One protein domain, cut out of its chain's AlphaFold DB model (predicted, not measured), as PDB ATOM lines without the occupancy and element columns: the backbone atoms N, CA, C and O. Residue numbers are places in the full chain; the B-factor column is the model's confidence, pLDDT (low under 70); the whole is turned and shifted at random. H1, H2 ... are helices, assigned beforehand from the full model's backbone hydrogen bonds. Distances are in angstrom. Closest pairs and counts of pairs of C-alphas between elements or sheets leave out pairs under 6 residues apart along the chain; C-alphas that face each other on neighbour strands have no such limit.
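AT A GLANCE: This is residues 32 to 128 of the 233 residues of an uncharacterized protein of Cajanus cajan (UniProt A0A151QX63). One very long helix, H4, sticks out far beyond a small helical body, in which H1 and H3 run back and forth and H3 packs on residues 88 to 99 of H4. The short H2 sits at the turn between H1 and H3, and residues 107 to 128 of H4 make a free arm that gives the domain its length. The printed part has 97 residues with four named helices, H1, H2, H3, H4 in chain order, and no named strand; the class is all helix. It is extended, with a radius of gyration of the C-alphas of 20.1 A and spans of 71 by 22 by 21 A.

IN THESE COORDINATES: H1, residues 37 to 50, begins at C-alpha 37 (-48.507, 26.791, 19.291) and is 19.8 A long. H2 is residues 53 to 56, 4.9 A. H3, residues 60 to 75, is 22.5 A long. H4, residues 82 to 128, is 69.2 A long, from C-alpha 82 (-35.368, 27.549, 15.495) to C-alpha 128 (-53.465, 93.798, 23.591).

HOW THE PARTS SIT: H1 and H3 touch at a shallow tilt of 28 degrees, opposite ways; their closest C-alphas, of Ala 37 and Leu 73, are 5.7 A apart. H2 is close to but not clearly touching H1, the closest C-alphas being those of Met 48 and Phe 56 at 7.7 A. H2 is also close to but not clearly touching H3, with the C-alphas of Phe 56 and Gln 62 closest at 6.0 A. H3 and H4 form a helical hairpin: they touch, with residues 88 to 99 of H4 alone, at a shallow tilt of 30 degrees, opposite ways, the closest C-alphas being those of Leu 70 and Arg 92 at 6.8 A. H2 and H4 are near each other, with 8 pairs of C-alphas within 10 A. H1 and H4 are apart. In H1, H3 and H4 every O i to N i+4 pair is within hydrogen-bond range; H2 is too short for such a pair.

THE WHOLE: The C-alphas of Ser 79 and Glu 128, the two farthest apart, are 71.4 A apart. Without residues 107 to 128, which stand free, the body spans 38 by 22 by 19 A. The printed part has no cut and no long link. The mean pLDDT of the printed part is 86.4, and residues 32 to 35 are under 70.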
ATOM      1  N   ALA A  32     -49.989  36.895  30.508       33.72
ATOM      2  CA  ALA A  32     -51.015  36.078  29.776       33.72
ATOM      3  C   ALA A  32     -51.487  34.691  30.340       33.72
ATOM      4  O   ALA A  32     -50.962  34.218  31.355       33.72
ATOM      5  N   GLN A  33     -52.361  33.971  29.577       32.94
ATOM      6  CA  GLN A  33     -52.761  32.524  29.643       32.94
ATOM      7  C   GLN A  33     -53.082  31.842  28.255       32.94
ATOM      8  O   GLN A  33     -53.396  32.546  27.299       32.94
ATOM      9  N   SER A  34     -53.028  30.483  28.164       37.88
ATOM     10  CA  SER A  34     -52.514  29.637  27.033       37.88
ATOM     11  C   SER A  34     -53.409  28.847  26.062       37.88
ATOM     12  O   SER A  34     -54.397  28.252  26.486       37.88
ATOM     13  N   SER A  35     -52.938  28.679  24.800       47.66
ATOM     14  CA  SER A  35     -53.430  27.740  23.754       47.66
ATOM     15  C   SER A  35     -52.290  27.108  22.887       47.66
ATOM     16  O   SER A  35     -51.112  27.336  23.149       47.66
ATOM     17  N   SER A  36     -52.608  26.241  21.904       70.12
ATOM     18  CA  SER A  36     -51.659  25.416  21.105       70.12
ATOM     19  C   SER A  36     -50.819  26.209  20.077       70.12
ATOM     20  O   SER A  36     -51.363  26.951  19.260       70.12
ATOM     21  N   ALA A  37     -49.493  25.986  20.039       75.19
ATOM     22  CA  ALA A  37     -48.507  26.791  19.291       75.19
ATOM     23  C   ALA A  37     -48.739  26.916  17.768       75.19
ATOM     24  O   ALA A  37     -48.504  27.978  17.192       75.19
ATOM     25  N   VAL A  38     -49.220  25.863  17.096       79.94
ATOM     26  CA  VAL A  38     -49.494  25.900  15.640       79.94
ATOM     27  C   VAL A  38     -50.714  26.766  15.325       79.94
ATOM     28  O   VAL A  38     -50.726  27.491  14.330       79.94
ATOM     29  N   VAL A  39     -51.732  26.705  16.184       83.81
ATOM     30  CA  VAL A  39     -52.951  27.513  16.059       83.81
ATOM     31  C   VAL A  39     -52.615  28.982  16.307       83.81
ATOM     32  O   VAL A  39     -52.970  29.828  15.494       83.81
ATOM     33  N   LEU A  40     -51.811  29.265  17.337       86.12
ATOM     34  CA  LEU A  40     -51.337  30.609  17.673       86.12
ATOM     35  C   LEU A  40     -50.505  31.265  16.558       86.12
ATOM     36  O   LEU A  40     -50.684  32.446  16.275       86.12
ATOM     37  N   LEU A  41     -49.620  30.519  15.883       85.56
ATOM     38  CA  LEU A  41     -48.864  31.046  14.736       85.56
ATOM     39  C   LEU A  41     -49.776  31.421  13.563       85.56
ATOM     40  O   LEU A  41     -49.530  32.418  12.880       85.56
ATOM     41  N   LYS A  42     -50.820  30.620  13.316       88.31
ATOM     42  CA  LYS A  42     -51.809  30.908  12.277       88.31
ATOM     43  C   LYS A  42     -52.640  32.134  12.645       88.31
ATOM     44  O   LYS A  42     -52.777  33.024  11.818       88.31
ATOM     45  N   GLU A  43     -53.102  32.222  13.889       87.88
ATOM     46  CA  GLU A  43     -53.841  33.381  14.395       87.88
ATOM     47  C   GLU A  43     -53.014  34.672  14.331       87.88
ATOM     48  O   GLU A  43     -53.539  35.699  13.904       87.88
ATOM     49  N   LEU A  44     -51.720  34.626  14.680       88.81
ATOM     50  CA  LEU A  44     -50.816  35.775  14.555       88.81
ATOM     51  C   LEU A  44     -50.680  36.226  13.097       88.81
ATOM     52  O   LEU A  44     -50.759  37.418  12.801       88.81
ATOM     53  N   LYS A  45     -50.493  35.270  12.179       89.50
ATOM     54  CA  LYS A  45     -50.392  35.542  10.743       89.50
ATOM     55  C   LYS A  45     -51.682  36.151  10.199       89.50
ATOM     56  O   LYS A  45     -51.615  37.139   9.472       89.50
ATOM     57  N   ASP A  46     -52.828  35.582  10.556       90.12
ATOM     58  CA  ASP A  46     -54.136  36.066  10.121       90.12
ATOM     59  C   ASP A  46     -54.370  37.497  10.640       90.12
ATOM     60  O   ASP A  46     -54.801  38.356   9.875       90.12
ATOM     61  N   LEU A  47     -53.982  37.804  11.886       86.88
ATOM     62  CA  LEU A  47     -54.006  39.167  12.437       86.88
ATOM     63  C   LEU A  47     -53.148  40.143  11.622       86.88
ATOM     64  O   LEU A  47     -53.632  41.195  11.213       86.88
ATOM     65  N   MET A  48     -51.897  39.775  11.337       87.56
ATOM     66  CA  MET A  48     -50.974  40.613  10.562       87.56
ATOM     67  C   MET A  48     -51.433  40.848   9.116       87.56
ATOM     68  O   MET A  48     -51.049  41.844   8.513       87.56
ATOM     69  N   GLN A  49     -52.200  39.921   8.537       88.88
ATOM     70  CA  GLN A  49     -52.714  40.027   7.168       88.88
ATOM     71  C   GLN A  49     -54.066  40.741   7.087       88.88
ATOM     72  O   GLN A  49     -54.387  41.314   6.048       88.88
ATOM     73  N   THR A  50     -54.855  40.695   8.161       90.31
ATOM     74  CA  THR A  50     -56.195  41.293   8.212       90.31
ATOM     75  C   THR A  50     -56.134  42.801   8.427       90.31
ATOM     76  O   THR A  50     -56.931  43.532   7.843       90.31
ATOM     77  N   PHE A  51     -55.191  43.279   9.243       85.88
ATOM     78  CA  PHE A  51     -55.096  44.689   9.613       85.88
ATOM     79  C   PHE A  51     -53.910  45.374   8.942       85.88
ATOM     80  O   PHE A  51     -52.814  44.819   8.853       85.88
ATOM     81  N   SER A  52     -54.106  46.627   8.518       85.75
ATOM     82  CA  SER A  52     -52.971  47.486   8.193       85.75
ATOM     83  C   SER A  52     -52.145  47.711   9.459       85.75
ATOM     84  O   SER A  52     -52.686  47.739  10.563       85.75
ATOM     85  N   PHE A  53     -50.833  47.906   9.327       80.88
ATOM     86  CA  PHE A  53     -49.984  48.132  10.498       80.88
ATOM     87  C   PHE A  53     -50.458  49.324  11.349       80.88
ATOM     88  O   PHE A  53     -50.414  49.255  12.572       80.88
ATOM     89  N   GLY A  54     -50.947  50.390  10.704       80.50
ATOM     90  CA  GLY A  54     -51.443  51.588  11.380       80.50
ATOM     91  C   GLY A  54     -52.692  51.341  12.225       80.50
ATOM     92  O   GLY A  54     -52.775  51.894  13.321       80.50
ATOM     93  N   ASP A  55     -53.610  50.500  11.744       83.56
ATOM     94  CA  ASP A  55     -54.822  50.096  12.473       83.56
ATOM     95  C   ASP A  55     -54.484  49.071  13.556       83.56
ATOM     96  O   ASP A  55     -54.994  49.122  14.674       83.56
ATOM     97  N   PHE A  56     -53.539  48.182  13.250       83.38
ATOM     98  CA  PHE A  56     -53.124  47.101  14.128       83.38
ATOM     99  C   PHE A  56     -52.489  47.600  15.434       83.38
ATOM    100  O   PHE A  56     -52.711  47.016  16.491       83.38
ATOM    101  N   VAL A  57     -51.729  48.700  15.377       86.94
ATOM    102  CA  VAL A  57     -51.115  49.338  16.559       86.94
ATOM    103  C   VAL A  57     -51.929  50.511  17.116       86.94
ATOM    104  O   VAL A  57     -51.472  51.167  18.050       86.94
ATOM    105  N   ALA A  58     -53.104  50.800  16.548       82.31
ATOM    106  CA  ALA A  58     -54.035  51.815  17.050       82.31
ATOM    107  C   ALA A  58     -55.176  51.209  17.877       82.31
ATOM    108  O   ALA A  58     -55.682  51.855  18.792       82.31
ATOM    109  N   ASP A  59     -55.581  49.978  17.566       86.94
ATOM    110  CA  ASP A  59     -56.678  49.291  18.238       86.94
ATOM    111  C   ASP A  59     -56.185  48.516  19.472       86.94
ATOM    112  O   ASP A  59     -55.407  47.562  19.378       86.94
ATOM    113  N   TYR A  60     -56.673  48.909  20.650       86.00
ATOM    114  CA  TYR A  60     -56.337  48.271  21.923       86.00
ATOM    115  C   TYR A  60     -56.705  46.781  21.975       86.00
ATOM    116  O   TYR A  60     -55.987  45.988  22.595       86.00
ATOM    117  N   GLU A  61     -57.799  46.383  21.328       87.06
ATOM    118  CA  GLU A  61     -58.251  44.996  21.269       87.06
ATOM    119  C   GLU A  61     -57.272  44.154  20.444       87.06
ATOM    120  O   GLU A  61     -56.850  43.081  20.887       87.06
ATOM    121  N   GLN A  62     -56.810  44.678  19.304       86.94
ATOM    122  CA  GLN A  62     -55.828  43.983  18.465       86.94
ATOM    123  C   GLN A  62     -54.441  43.933  19.110       86.94
ATOM    124  O   GLN A  62     -53.791  42.887  19.067       86.94
ATOM    125  N   ILE A  63     -54.011  45.011  19.773       88.31
ATOM    126  CA  ILE A  63     -52.762  45.037  20.550       88.31
ATOM    127  C   ILE A  63     -52.799  43.973  21.646       88.31
ATOM    128  O   ILE A  63     -51.867  43.180  21.769       88.31
ATOM    129  N   SER A  64     -53.882  43.924  22.425       86.50
ATOM    130  CA  SER A  64     -54.035  42.961  23.519       86.50
ATOM    131  C   SER A  64     -54.037  41.526  23.001       86.50
ATOM    132  O   SER A  64     -53.346  40.667  23.548       86.50
ATOM    133  N   LYS A  65     -54.752  41.269  21.901       88.69
ATOM    134  CA  LYS A  65     -54.809  39.952  21.261       88.69
ATOM    135  C   LYS A  65     -53.446  39.514  20.719       88.69
ATOM    136  O   LYS A  65     -53.041  38.376  20.946       88.69
ATOM    137  N   ALA A  66     -52.704  40.413  20.075       88.00
ATOM    138  CA  ALA A  66     -51.357  40.137  19.581       88.00
ATOM    139  C   ALA A  66     -50.358  39.871  20.717       88.00
ATOM    140  O   ALA A  66     -49.582  38.920  20.639       88.00
ATOM    141  N   LEU A  67     -50.398  40.662  21.794       87.88
ATOM    142  CA  LEU A  67     -49.540  40.462  22.965       87.88
ATOM    143  C   LEU A  67     -49.825  39.128  23.663       87.88
ATOM    144  O   LEU A  67     -48.882  38.420  24.007       87.88
ATOM    145  N   LEU A  68     -51.099  38.752  23.807       89.38
ATOM    146  CA  LEU A  68     -51.494  37.451  24.354       89.38
ATOM    147  C   LEU A  68     -50.958  36.296  23.499       89.38
ATOM    148  O   LEU A  68     -50.336  35.382  24.034       89.38
ATOM    149  N   ILE A  69     -51.129  36.357  22.173       89.69
ATOM    150  CA  ILE A  69     -50.606  35.329  21.260       89.69
ATOM    151  C   ILE A  69     -49.078  35.218  21.368       89.69
ATOM    152  O   ILE A  69     -48.545  34.112  21.447       89.69
ATOM    153  N   LEU A  70     -48.362  36.347  21.411       89.50
ATOM    154  CA  LEU A  70     -46.900  36.366  21.527       89.50
ATOM    155  C   LEU A  70     -46.403  35.800  22.861       89.50
ATOM    156  O   LEU A  70     -45.414  35.066  22.884       89.50
ATOM    157  N   GLU A  71     -47.080  36.103  23.966       88.06
ATOM    158  CA  GLU A  71     -46.737  35.535  25.271       88.06
ATOM    159  C   GLU A  71     -46.994  34.024  25.326       88.06
ATOM    160  O   GLU A  71     -46.209  33.284  25.922       88.06
ATOM    161  N   GLU A  72     -48.038  33.541  24.656       87.25
ATOM    162  CA  GLU A  72     -48.351  32.114  24.611       87.25
ATOM    163  C   GLU A  72     -47.468  31.304  23.667       87.25
ATOM    164  O   GLU A  72     -47.107  30.161  23.971       87.25
ATOM    165  N   LEU A  73     -47.030  31.908  22.566       87.50
ATOM    166  CA  LEU A  73     -45.996  31.333  21.712       87.50
ATOM    167  C   LEU A  73     -44.659  31.220  22.450       87.50
ATOM    168  O   LEU A  73     -43.975  30.209  22.309       87.50
ATOM    169  N   GLN A  74     -44.322  32.195  23.297       85.25
ATOM    170  CA  GLN A  74     -43.111  32.138  24.115       85.25
ATOM    171  C   GLN A  74     -43.175  31.034  25.181       85.25
ATOM    172  O   GLN A  74     -42.201  30.315  25.390       85.25
ATOM    173  N   LYS A  75     -44.320  30.837  25.847       86.06
ATOM    174  CA  LYS A  75     -44.477  29.733  26.816       86.06
ATOM    175  C   LYS A  75     -44.307  28.354  26.169       86.06
ATOM    176  O   LYS A  75     -43.868  27.417  26.833       86.06
ATOM    177  N   ASN A  76     -44.608  28.246  24.875       85.69
ATOM    178  CA  ASN A  76     -44.504  27.021  24.085       85.69
ATOM    179  C   ASN A  76     -43.272  26.987  23.157       85.69
ATOM    180  O   ASN A  76     -43.255  26.213  22.201       85.69
ATOM    181  N   GLU A  77     -42.232  27.779  23.434       82.12
ATOM    182  CA  GLU A  77     -41.066  27.962  22.554       82.12
ATOM    183  C   GLU A  77     -40.391  26.641  22.140       82.12
ATOM    184  O   GLU A  77     -40.018  26.465  20.982       82.12
ATOM    185  N   LYS A  78     -40.322  25.657  23.050       83.31
ATOM    186  CA  LYS A  78     -39.750  24.317  22.794       83.31
ATOM    187  C   LYS A  78     -40.475  23.519  21.703       83.31
ATOM    188  O   LYS A  78     -39.911  22.565  21.179       83.31
ATOM    189  N   SER A  79     -41.714  23.890  21.392       83.38
ATOM    190  CA  SER A  79     -42.547  23.267  20.359       83.38
ATOM    191  C   SER A  79     -42.390  23.937  18.987       83.38
ATOM    192  O   SER A  79     -43.022  23.503  18.025       83.38
ATOM    193  N   LEU A  80     -41.582  24.998  18.892       84.75
ATOM    194  CA  LEU A  80     -41.305  25.755  17.673       84.75
ATOM    195  C   LEU A  80     -39.960  25.344  17.059       84.75
ATOM    196  O   LEU A  80     -39.039  24.932  17.764       84.75
ATOM    197  N   SER A  81     -39.824  25.492  15.740       86.81
ATOM    198  CA  SER A  81     -38.521  25.379  15.076       86.81
ATOM    199  C   SER A  81     -37.642  26.598  15.374       86.81
ATOM    200  O   SER A  81     -38.153  27.679  15.659       86.81
ATOM    201  N   LEU A  82     -36.320  26.458  15.241       86.12
ATOM    202  CA  LEU A  82     -35.368  27.549  15.495       86.12
ATOM    203  C   LEU A  82     -35.716  28.829  14.705       86.12
ATOM    204  O   LEU A  82     -35.790  29.916  15.264       86.12
ATOM    205  N   ALA A  83     -36.056  28.680  13.419       85.44
ATOM    206  CA  ALA A  83     -36.452  29.801  12.563       85.44
ATOM    207  C   ALA A  83     -37.753  30.490  13.022       85.44
ATOM    208  O   ALA A  83     -37.918  31.696  12.843       85.44
ATOM    209  N   GLN A  84     -38.692  29.737  13.606       87.50
ATOM    210  CA  GLN A  84     -39.920  30.297  14.174       87.50
ATOM    211  C   GLN A  84     -39.632  31.054  15.475       87.50
ATOM    212  O   GLN A  84     -40.213  32.114  15.689       87.50
ATOM    213  N   GLN A  85     -38.726  30.548  16.313       86.31
ATOM    214  CA  GLN A  85     -38.302  31.225  17.542       86.31
ATOM    215  C   GLN A  85     -37.631  32.570  17.229       86.31
ATOM    216  O   GLN A  85     -38.032  33.597  17.780       86.31
ATOM    217  N   ASP A  86     -36.691  32.589  16.278       88.50
ATOM    218  CA  ASP A  86     -36.005  33.810  15.835       88.50
ATOM    219  C   ASP A  86     -36.994  34.861  15.314       88.50
ATOM    220  O   ASP A  86     -36.928  36.037  15.687       88.50
ATOM    221  N   PHE A  87     -37.962  34.430  14.498       89.75
ATOM    222  CA  PHE A  87     -39.013  35.305  13.987       89.75
ATOM    223  C   PHE A  87     -39.873  35.897  15.111       89.75
ATOM    224  O   PHE A  87     -40.092  37.109  15.129       89.75
ATOM    225  N   ILE A  88     -40.351  35.076  16.052       90.25
ATOM    226  CA  ILE A  88     -41.222  35.535  17.144       90.25
ATOM    227  C   ILE A  88     -40.496  36.526  18.053       90.25
ATOM    228  O   ILE A  88     -41.073  37.552  18.416       90.25
ATOM    229  N   ASN A  89     -39.223  36.275  18.363       88.88
ATOM    230  CA  ASN A  89     -38.416  37.182  19.176       88.88
ATOM    231  C   ASN A  89     -38.206  38.537  18.482       88.88
ATOM    232  O   ASN A  89     -38.419  39.586  19.096       88.88
ATOM    233  N   ALA A  90     -37.864  38.532  17.190       90.94
ATOM    234  CA  ALA A  90     -37.698  39.757  16.410       90.94
ATOM    235  C   ALA A  90     -39.017  40.534  16.260       90.94
ATOM    236  O   ALA A  90     -39.057  41.750  16.471       90.94
ATOM    237  N   PHE A  91     -40.110  39.837  15.938       90.69
ATOM    238  CA  PHE A  91     -41.420  40.454  15.759       90.69
ATOM    239  C   PHE A  91     -41.952  41.048  17.064       90.69
ATOM    240  O   PHE A  91     -42.480  42.157  17.053       90.69
ATOM    241  N   ARG A  92     -41.771  40.366  18.199       90.12
ATOM    242  CA  ARG A  92     -42.182  40.890  19.505       90.12
ATOM    243  C   ARG A  92     -41.490  42.207  19.834       90.12
ATOM    244  O   ARG A  92     -42.160  43.148  20.251       90.12
ATOM    245  N   LEU A  93     -40.172  42.280  19.647       90.88
ATOM    246  CA  LEU A  93     -39.413  43.510  19.880       90.88
ATOM    247  C   LEU A  93     -39.927  44.646  18.988       90.88
ATOM    248  O   LEU A  93     -40.204  45.742  19.472       90.88
ATOM    249  N   PHE A  94     -40.104  44.364  17.696       91.88
ATOM    250  CA  PHE A  94     -40.663  45.317  16.743       91.88
ATOM    251  C   PHE A  94     -42.058  45.805  17.161       91.88
ATOM    252  O   PHE A  94     -42.291  47.012  17.220       91.88
ATOM    253  N   PHE A  95     -42.970  44.888  17.487       90.75
ATOM    254  CA  PHE A  95     -44.356  45.199  17.824       90.75
ATOM    255  C   PHE A  95     -44.463  46.015  19.119       90.75
ATOM    256  O   PHE A  95     -45.155  47.029  19.153       90.75
ATOM    257  N   ASN A  96     -43.710  45.645  20.159       90.19
ATOM    258  CA  ASN A  96     -43.644  46.401  21.412       90.19
ATOM    259  C   ASN A  96     -43.142  47.839  21.196       90.19
ATOM    260  O   ASN A  96     -43.718  48.791  21.735       90.19
ATOM    261  N   ASN A  97     -42.095  48.010  20.384       91.62
ATOM    262  CA  ASN A  97     -41.570  49.333  20.050       91.62
ATOM    263  C   ASN A  97     -42.593  50.144  19.249       91.62
ATOM    264  O   ASN A  97     -42.813  51.315  19.540       91.62
ATOM    265  N   ALA A  98     -43.262  49.520  18.280       90.69
ATOM    266  CA  ALA A  98     -44.289  50.162  17.471       90.69
ATOM    267  C   ALA A  98     -45.471  50.674  18.303       90.69
ATOM    268  O   ALA A  98     -45.888  51.820  18.137       90.69
ATOM    269  N   VAL A  99     -45.980  49.852  19.225       90.06
ATOM    270  CA  VAL A  99     -47.057  50.240  20.147       90.06
ATOM    271  C   VAL A  99     -46.613  51.398  21.042       90.06
ATOM    272  O   VAL A  99     -47.372  52.345  21.246       90.06
ATOM    273  N   THR A 100     -45.379  51.359  21.550       91.50
ATOM    274  CA  THR A 100     -44.828  52.444  22.376       91.50
ATOM    275  C   THR A 100     -44.712  53.746  21.585       91.50
ATOM    276  O   THR A 100     -45.238  54.770  22.020       91.50
ATOM    277  N   HIS A 101     -44.121  53.707  20.390       91.25
ATOM    278  CA  HIS A 101     -44.002  54.883  19.527       91.25
ATOM    279  C   HIS A 101     -45.368  55.443  19.121       91.25
ATOM    280  O   HIS A 101     -45.522  56.658  19.039       91.25
ATOM    281  N   ARG A 102     -46.384  54.597  18.895       88.50
ATOM    282  CA  ARG A 102     -47.738  55.079  18.592       88.50
ATOM    283  C   ARG A 102     -48.329  55.869  19.759       88.50
ATOM    284  O   ARG A 102     -48.808  56.977  19.542       88.50
ATOM    285  N   LYS A 103     -48.225  55.351  20.987       89.00
ATOM    286  CA  LYS A 103     -48.669  56.065  22.197       89.00
ATOM    287  C   LYS A 103     -47.943  57.398  22.377       89.00
ATOM    288  O   LYS A 103     -48.572  58.395  22.718       89.00
ATOM    289  N   GLU A 104     -46.633  57.422  22.137       91.94
ATOM    290  CA  GLU A 104     -45.835  58.652  22.179       91.94
ATOM    291  C   GLU A 104     -46.286  59.653  21.106       91.94
ATOM    292  O   GLU A 104     -46.441  60.834  21.411       91.94
ATOM    293  N   CYS A 105     -46.565  59.196  19.881       90.62
ATOM    294  CA  CYS A 105     -47.106  60.032  18.806       90.62
ATOM    295  C   CYS A 105     -48.469  60.636  19.165       90.62
ATOM    296  O   CYS A 105     -48.660  61.837  18.977       90.62
ATOM    297  N   ASP A 106     -49.397  59.842  19.702       88.81
ATOM    298  CA  ASP A 106     -50.730  60.322  20.082       88.81
ATOM    299  C   ASP A 106     -50.633  61.355  21.223       88.81
ATOM    300  O   ASP A 106     -51.239  62.427  21.164       88.81
ATOM    301  N   MET A 107     -49.794  61.083  22.230       92.31
ATOM    302  CA  MET A 107     -49.536  62.008  23.338       92.31
ATOM    303  C   MET A 107     -48.869  63.305  22.865       92.31
ATOM    304  O   MET A 107     -49.271  64.392  23.281       92.31
ATOM    305  N   ALA A 108     -47.881  63.212  21.973       93.31
ATOM    306  CA  ALA A 108     -47.232  64.372  21.373       93.31
ATOM    307  C   ALA A 108     -48.215  65.192  20.525       93.31
ATOM    308  O   ALA A 108     -48.172  66.420  20.563       93.31
ATOM    309  N   GLY A 109     -49.126  64.528  19.805       92.69
ATOM    310  CA  GLY A 109     -50.199  65.163  19.045       92.69
ATOM    311  C   GLY A 109     -51.137  65.974  19.936       92.69
ATOM    312  O   GLY A 109     -51.334  67.162  19.681       92.69
ATOM    313  N   MET A 110     -51.647  65.378  21.020       92.31
ATOM    314  CA  MET A 110     -52.485  66.093  21.994       92.31
ATOM    315  C   MET A 110     -51.733  67.263  22.633       92.31
ATOM    316  O   MET A 110     -52.239  68.384  22.665       92.31
ATOM    317  N   LYS A 111     -50.483  67.039  23.063       94.56
ATOM    318  CA  LYS A 111     -49.660  68.093  23.669       94.56
ATOM    319  C   LYS A 111     -49.401  69.246  22.706       94.56
ATOM    320  O   LYS A 111     -49.381  70.398  23.128       94.56
ATOM    321  N   LYS A 112     -49.207  68.954  21.419       94.69
ATOM    322  CA  LYS A 112     -49.039  69.975  20.387       94.69
ATOM    323  C   LYS A 112     -50.282  70.856  20.273       94.69
ATOM    324  O   LYS A 112     -50.125  72.068  20.261       94.69
ATOM    325  N   VAL A 113     -51.481  70.268  20.242       94.31
ATOM    326  CA  VAL A 113     -52.740  71.032  20.180       94.31
ATOM    327  C   VAL A 113     -52.878  71.956  21.393       94.31
ATOM    328  O   VAL A 113     -53.072  73.154  21.213       94.31
ATOM    329  N   GLU A 114     -52.667  71.442  22.609       95.06
ATOM    330  CA  GLU A 114     -52.702  72.257  23.838       95.06
ATOM    331  C   GLU A 114     -51.698  73.423  23.798       95.06
ATOM    332  O   GLU A 114     -51.998  74.541  24.217       95.06
ATOM    333  N   LEU A 115     -50.479  73.163  23.314       94.00
ATOM    334  CA  LEU A 115     -49.428  74.175  23.223       94.00
ATOM    335  C   LEU A 115     -49.724  75.218  22.143       94.00
ATOM    336  O   LEU A 115     -49.432  76.393  22.358       94.00
ATOM    337  N   ASP A 116     -50.295  74.815  21.008       91.38
ATOM    338  CA  ASP A 116     -50.694  75.728  19.935       91.38
ATOM    339  C   ASP A 116     -51.833  76.656  20.403       91.38
ATOM    340  O   ASP A 116     -51.775  77.864  20.161       91.38
ATOM    341  N   GLU A 117     -52.810  76.138  21.156       94.50
ATOM    342  CA  GLU A 117     -53.871  76.941  21.780       94.50
ATOM    343  C   GLU A 117     -53.312  77.932  22.812       94.50
ATOM    344  O   GLU A 117     -53.591  79.132  22.740       94.50
ATOM    345  N   ALA A 118     -52.461  77.463  23.732       94.88
ATOM    346  CA  ALA A 118     -51.830  78.318  24.739       94.88
ATOM    347  C   ALA A 118     -50.941  79.401  24.107       94.88
ATOM    348  O   ALA A 118     -50.928  80.550  24.554       94.88
ATOM    349  N   LYS A 119     -50.213  79.059  23.037       92.19
ATOM    350  CA  LYS A 119     -49.417  80.014  22.261       92.19
ATOM    351  C   LYS A 119     -50.302  81.102  21.662       92.19
ATOM    352  O   LYS A 119     -49.936  82.275  21.734       92.19
ATOM    353  N   GLN A 120     -51.441  80.732  21.079       92.00
ATOM    354  CA  GLN A 120     -52.344  81.693  20.458       92.00
ATOM    355  C   GLN A 120     -52.976  82.635  21.493       92.00
ATOM    356  O   GLN A 120     -53.004  83.843  21.262       92.00
ATOM    357  N   ASP A 121     -53.407  82.119  22.648       93.94
ATOM    358  CA  ASP A 121     -53.932  82.928  23.761       93.94
ATOM    359  C   ASP A 121     -52.901  83.958  24.257       93.94
ATOM    360  O   ASP A 121     -53.193  85.151  24.367       93.94
ATOM    361  N   ILE A 122     -51.654  83.527  24.478       93.56
ATOM    362  CA  ILE A 122     -50.571  84.430  24.887       93.56
ATOM    363  C   ILE A 122     -50.292  85.477  23.803       93.56
ATOM    364  O   ILE A 122     -50.093  86.648  24.124       93.56
ATOM    365  N   PHE A 123     -50.297  85.097  22.524       89.44
ATOM    366  CA  PHE A 123     -50.050  86.025  21.419       89.44
ATOM    367  C   PHE A 123     -51.102  87.141  21.356       89.44
ATOM    368  O   PHE A 123     -50.744  88.305  21.172       89.44
ATOM    369  N   VAL A 124     -52.380  86.812  21.576       91.94
ATOM    370  CA  VAL A 124     -53.466  87.802  21.668       91.94
ATOM    371  C   VAL A 124     -53.223  88.758  22.837       91.94
ATOM    372  O   VAL A 124     -53.175  89.970  22.630       91.94
ATOM    373  N   LYS A 125     -52.951  88.231  24.038       93.44
ATOM    374  CA  LYS A 125     -52.657  89.045  25.233       93.44
ATOM    375  C   LYS A 125     -51.460  89.975  25.032       93.44
ATOM    376  O   LYS A 125     -51.480  91.121  25.476       93.44
ATOM    377  N   LEU A 126     -50.420  89.513  24.338       90.50
ATOM    378  CA  LEU A 126     -49.249  90.329  24.013       90.50
ATOM    379  C   LEU A 126     -49.582  91.474  23.048       90.50
ATOM    380  O   LEU A 126     -49.079  92.587  23.226       90.50
ATOM    381  N   GLN A 127     -50.435  91.238  22.047       89.75
ATOM    382  CA  GLN A 127     -50.893  92.306  21.154       89.75
ATOM    383  C   GLN A 127     -51.737  93.349  21.892       89.75
ATOM    384  O   GLN A 127     -51.515  94.550  21.714       89.75
ATOM    385  N   GLU A 128     -52.654  92.909  22.753       94.19
ATOM    386  CA  GLU A 128     -53.465  93.798  23.591       94.19
ATOM    387  C   GLU A 128     -52.593  94.643  24.528       94.19
ATOM    388  O   GLU A 128     -52.777  95.861  24.629       94.19
TER     389      GLU A 128